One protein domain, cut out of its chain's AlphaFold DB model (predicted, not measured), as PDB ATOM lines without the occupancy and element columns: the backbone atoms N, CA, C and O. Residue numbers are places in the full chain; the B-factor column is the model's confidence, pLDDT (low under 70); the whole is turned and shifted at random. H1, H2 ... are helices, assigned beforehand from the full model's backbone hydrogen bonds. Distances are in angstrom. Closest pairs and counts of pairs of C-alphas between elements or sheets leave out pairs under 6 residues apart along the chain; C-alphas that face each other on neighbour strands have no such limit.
ATOM      1  N   PRO A  29       4.400 -25.675  20.812       59.97
ATOM      2  CA  PRO A  29       4.242 -24.336  21.348       59.97
ATOM      3  C   PRO A  29       5.514 -23.957  22.111       59.97
ATOM      4  O   PRO A  29       5.989 -24.724  22.948       59.97
ATOM      5  N   ASN A  30       6.050 -22.768  21.825       74.75
ATOM      6  CA  ASN A  30       7.309 -22.254  22.382       74.75
ATOM      7  C   ASN A  30       8.526 -23.126  22.024       74.75
ATOM      8  O   ASN A  30       9.267 -23.588  22.897       74.75
ATOM      9  N   SER A  31       8.730 -23.326  20.718       81.56
ATOM     10  CA  SER A  31       9.849 -24.082  20.137       81.56
ATOM     11  C   SER A  31      11.222 -23.675  20.687       81.56
ATOM     12  O   SER A  31      12.050 -24.548  20.924       81.56
ATOM     13  N   GLU A  32      11.440 -22.392  20.987       89.12
ATOM     14  CA  GLU A  32      12.679 -21.891  21.604       89.12
ATOM     15  C   GLU A  32      12.915 -22.475  23.008       89.12
ATOM     16  O   GLU A  32      14.011 -22.940  23.324       89.12
ATOM     17  N   CYS A  33      11.877 -22.525  23.850       88.88
ATOM     18  CA  CYS A  33      11.973 -23.127  25.181       88.88
ATOM     19  C   CYS A  33      12.158 -24.644  25.107       88.88
ATOM     20  O   CYS A  33      12.851 -25.230  25.944       88.88
ATOM     21  N   TYR A  34      11.551 -25.287  24.108       88.38
ATOM     22  CA  TYR A  34      11.746 -26.710  23.853       88.38
ATOM     23  C   TYR A  34      13.191 -27.017  23.427       88.38
ATOM     24  O   TYR A  34      13.808 -27.932  23.972       88.38
ATOM     25  N   GLU A  35      13.761 -26.220  22.520       91.56
ATOM     26  CA  GLU A  35      15.159 -26.334  22.092       91.56
ATOM     27  C   GLU A  35      16.127 -26.096  23.261       91.56
ATOM     28  O   GLU A  35      17.055 -26.881  23.475       91.56
ATOM     29  N   PHE A  36      15.860 -25.082  24.092       91.94
ATOM     30  CA  PHE A  36      16.632 -24.817  25.307       91.94
ATOM     31  C   PHE A  36      16.615 -26.007  26.280       91.94
ATOM     32  O   PHE A  36      17.665 -26.444  26.762       91.94
ATOM     33  N   ALA A  37      15.438 -26.578  26.536       93.56
ATOM     34  CA  ALA A  37      15.297 -27.762  27.377       93.56
ATOM     35  C   ALA A  37      16.036 -28.981  26.798       93.56
ATOM     36  O   ALA A  37      16.679 -29.723  27.547       93.56
ATOM     37  N   GLY A  38      16.007 -29.160  25.473       91.06
ATOM     38  CA  GLY A  38      16.781 -30.182  24.766       91.06
ATOM     39  C   GLY A  38      18.291 -30.030  24.980       91.06
ATOM     40  O   GLY A  38      18.959 -30.992  25.365       91.06
ATOM     41  N   ALA A  39      18.826 -28.814  24.852       92.69
ATOM     42  CA  ALA A  39      20.241 -28.542  25.112       92.69
ATOM     43  C   ALA A  39      20.640 -28.839  26.574       92.69
ATOM     44  O   ALA A  39      21.716 -29.388  26.839       92.69
ATOM     45  N   VAL A  40      19.762 -28.536  27.540       91.44
ATOM     46  CA  VAL A  40      19.972 -28.873  28.961       91.44
ATOM     47  C   VAL A  40      19.972 -30.386  29.182       91.44
ATOM     48  O   VAL A  40      20.813 -30.891  29.939       91.44
ATOM     49  N   TYR A  41      19.076 -31.119  28.516       92.75
ATOM     50  CA  TYR A  41      19.043 -32.581  28.559       92.75
ATOM     51  C   TYR A  41      20.356 -33.181  28.041       92.75
ATOM     52  O   TYR A  41      20.999 -33.958  28.751       92.75
ATOM     53  N   GLU A  42      20.800 -32.785  26.847       92.88
ATOM     54  CA  GLU A  42      22.029 -33.297  26.225       92.88
ATOM     55  C   GLU A  42      23.283 -32.948  27.043       92.88
ATOM     56  O   GLU A  42      24.150 -33.800  27.282       92.88
ATOM     57  N   GLY A  43      23.360 -31.720  27.561       91.94
ATOM     58  CA  GLY A  43      24.437 -31.292  28.456       91.94
ATOM     59  C   GLY A  43      24.470 -32.090  29.764       91.94
ATOM     60  O   GLY A  43      25.535 -32.490  30.242       91.94
ATOM     61  N   SER A  44      23.303 -32.384  30.333       90.94
ATOM     62  CA  SER A  44      23.191 -33.177  31.562       90.94
ATOM     63  C   SER A  44      23.518 -34.652  31.323       90.94
ATOM     64  O   SER A  44      24.215 -35.268  32.135       90.94
ATOM     65  N   MET A  45      23.077 -35.212  30.195       92.81
ATOM     66  CA  MET A  45      23.398 -36.576  29.772       92.81
ATOM     67  C   MET A  45      24.894 -36.761  29.528       92.81
ATOM     68  O   MET A  45      25.474 -37.717  30.041       92.81
ATOM     69  N   SER A  46      25.534 -35.833  28.814       92.50
ATOM     70  CA  SER A  46      26.972 -35.899  28.524       92.50
ATOM     71  C   SER A  46      27.847 -35.771  29.775       92.50
ATOM     72  O   SER A  46      28.908 -36.390  29.839       92.50
ATOM     73  N   ARG A  47      27.408 -35.020  30.796       87.56
ATOM     74  CA  ARG A  47      28.151 -34.876  32.062       87.56
ATOM     75  C   ARG A  47      27.899 -35.989  33.071       87.56
ATOM     76  O   ARG A  47      28.827 -36.379  33.776       87.56
ATOM     77  N   HIS A  48      26.654 -36.438  33.208       85.44
ATOM     78  CA  HIS A  48      26.242 -37.277  34.336       85.44
ATOM     79  C   HIS A  48      25.763 -38.674  33.939       85.44
ATOM     80  O   HIS A  48      25.638 -39.525  34.817       85.44
ATOM     81  N   GLY A  49      25.474 -38.926  32.658       88.44
ATOM     82  CA  GLY A  49      25.020 -40.234  32.170       88.44
ATOM     83  C   GLY A  49      23.718 -40.734  32.807       88.44
ATOM     84  O   GLY A  49      23.433 -41.927  32.765       88.44
ATOM     85  N   ASN A  50      22.939 -39.846  33.433       91.31
ATOM     86  CA  ASN A  50      21.705 -40.182  34.134       91.31
ATOM     87  C   ASN A  50      20.522 -39.501  33.444       91.31
ATOM     88  O   ASN A  50      20.281 -38.308  33.638       91.31
ATOM     89  N   SER A  51      19.777 -40.283  32.663       87.75
ATOM     90  CA  SER A  51      18.641 -39.806  31.870       87.75
ATOM     91  C   SER A  51      17.490 -39.288  32.716       87.75
ATOM     92  O   SER A  51      16.883 -38.292  32.340       87.75
ATOM     93  N   GLY A  52      17.226 -39.883  33.883       88.75
ATOM     94  CA  GLY A  52      16.182 -39.401  34.790       88.75
ATOM     95  C   GLY A  52      16.469 -37.982  35.274       88.75
ATOM     96  O   GLY A  52      15.636 -37.091  35.132       88.75
ATOM     97  N   ARG A  53      17.693 -37.739  35.754       89.19
ATOM     98  CA  ARG A  53      18.098 -36.411  36.233       89.19
ATOM     99  C   ARG A  53      18.231 -35.389  35.101       89.19
ATOM    100  O   ARG A  53      17.899 -34.224  35.294       89.19
ATOM    101  N   ALA A  54      18.702 -35.813  33.929       90.69
ATOM    102  CA  ALA A  54      18.750 -34.956  32.748       90.69
ATOM    103  C   ALA A  54      17.344 -34.524  32.304       90.69
ATOM    104  O   ALA A  54      17.135 -33.354  31.991       90.69
ATOM    105  N   MET A  55      16.377 -35.444  32.338       92.88
ATOM    106  CA  MET A  55      14.977 -35.163  32.021       92.88
ATOM    107  C   MET A  55      14.353 -34.195  33.035       92.88
ATOM    108  O   MET A  55      13.703 -33.234  32.637       92.88
ATOM    109  N   GLU A  56      14.578 -34.401  34.337       93.25
ATOM    110  CA  GLU A  56      14.096 -33.485  35.384       93.25
ATOM    111  C   GLU A  56      14.622 -32.056  35.188       93.25
ATOM    112  O   GLU A  56      13.856 -31.096  35.274       93.25
ATOM    113  N   LEU A  57      15.915 -31.914  34.877       93.06
ATOM    114  CA  LEU A  57      16.538 -30.616  34.614       93.06
ATOM    115  C   LEU A  57      15.992 -29.957  33.345       93.06
ATOM    116  O   LEU A  57      15.720 -28.759  33.358       93.06
ATOM    117  N   ALA A  58      15.792 -30.726  32.277       92.56
ATOM    118  CA  ALA A  58      15.209 -30.230  31.035       92.56
ATOM    119  C   ALA A  58      13.762 -29.754  31.227       92.56
ATOM    120  O   ALA A  58      13.399 -28.676  30.763       92.56
ATOM    121  N   ILE A  59      12.944 -30.502  31.978       92.38
ATOM    122  CA  ILE A  59      11.572 -30.093  32.320       92.38
ATOM    123  C   ILE A  59      11.585 -28.806  33.149       92.38
ATOM    124  O   ILE A  59      10.753 -27.925  32.927       92.38
ATOM    125  N   TRP A  60      12.504 -28.677  34.107       94.88
ATOM    126  CA  TRP A  60      12.619 -27.455  34.900       94.88
ATOM    127  C   TRP A  60      13.016 -26.254  34.031       94.88
ATOM    128  O   TRP A  60      12.340 -25.231  34.078       94.88
ATOM    129  N   ALA A  61      14.026 -26.416  33.174       92.81
ATOM    130  CA  ALA A  61      14.474 -25.404  32.221       92.81
ATOM    131  C   ALA A  61      13.367 -24.966  31.244       92.81
ATOM    132  O   ALA A  61      13.208 -23.773  30.993       92.81
ATOM    133  N   TYR A  62      12.569 -25.912  30.740       91.75
ATOM    134  CA  TYR A  62      11.412 -25.614  29.895       91.75
ATOM    135  C   TYR A  62      10.395 -24.732  30.628       91.75
ATOM    136  O   TYR A  62       9.984 -23.698  30.114       91.75
ATOM    137  N   ASN A  63      10.008 -25.124  31.847       90.31
ATOM    138  CA  ASN A  63       9.014 -24.380  32.622       90.31
ATOM    139  C   ASN A  63       9.511 -22.990  33.036       90.31
ATOM    140  O   ASN A  63       8.708 -22.064  33.041       90.31
ATOM    141  N   ASP A  64      10.796 -22.839  33.368       93.31
ATOM    142  CA  ASP A  64      11.387 -21.537  33.699       93.31
ATOM    143  C   ASP A  64      11.369 -20.602  32.477       93.31
ATOM    144  O   ASP A  64      10.881 -19.477  32.568       93.31
ATOM    145  N   CYS A  65      11.758 -21.115  31.303       91.31
ATOM    146  CA  CYS A  65      11.717 -20.379  30.036       91.31
ATOM    147  C   CYS A  65      10.303 -19.912  29.655       91.31
ATOM    148  O   CYS A  65      10.131 -18.782  29.218       91.31
ATOM    149  N   LEU A  66       9.274 -20.738  29.878       88.12
ATOM    150  CA  LEU A  66       7.879 -20.347  29.632       88.12
ATOM    151  C   LEU A  66       7.378 -19.212  30.538       88.12
ATOM    152  O   LEU A  66       6.313 -18.649  30.281       88.12
ATOM    153  N   THR A  67       8.079 -18.947  31.641       81.38
ATOM    154  CA  THR A  67       7.687 -17.947  32.642       81.38
ATOM    155  C   THR A  67       8.482 -16.644  32.569       81.38
ATOM    156  O   THR A  67       8.169 -15.726  33.331       81.38
ATOM    157  N   TRP A  68       9.482 -16.559  31.690       66.06
ATOM    158  CA  TRP A  68      10.254 -15.346  31.401       66.06
ATOM    159  C   TRP A  68       9.633 -14.544  30.257       66.06
ATOM    160  O   TRP A  68       9.701 -13.296  30.343       66.06
TER     161      TRP A  68
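AT A GLANCE: This is residues 29 to 68 of the 68 residues of an uncharacterized protein of Oceanihabitans sp. IOP_32 (UniProt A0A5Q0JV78). What shape does the model show? It is a helical hairpin: H1 runs one way, the chain turns sharply at residues 49 and 50, and H2 folds back along H1, making a compact rod of 28 by 13 by 13 A. What is it made of? The printed part has 40 residues with two named helices, H1 then H2, and no named strand, in the class all helix. The radius of gyration of the C-alphas is 9.7 A.

HOW THE PARTS SIT: How do H1, residues 31 to 48, and H2, residues 51 to 65, stand? They touch and form a hairpin, running opposite ways at a shallow tilt of 32 degrees, only just short of steep. Where do they come closest? The C-alphas of Ala 37 and Ala 58 are 4.4 A apart. What of their backbones? In H1 and H2 every O i to N i+4 pair is within hydrogen-bond range.

IN THESE COORDINATES: Where does H1 run? It begins at C-alpha 31 (9.849, -24.082, 20.137) and spans 25.4 A. Where does H2 end? It ends at C-alpha 65 (11.717, -20.379, 30.036), after 20.7 A.

THE WHOLE: How large is it? The two C-alphas farthest apart, those of Gly 49 and Trp 68, are 28.9 A apart. Are there cuts or weak places? The printed part has no cut, the link from H1 to H2 is tight, and residues 29 and 68 have pLDDT under 70.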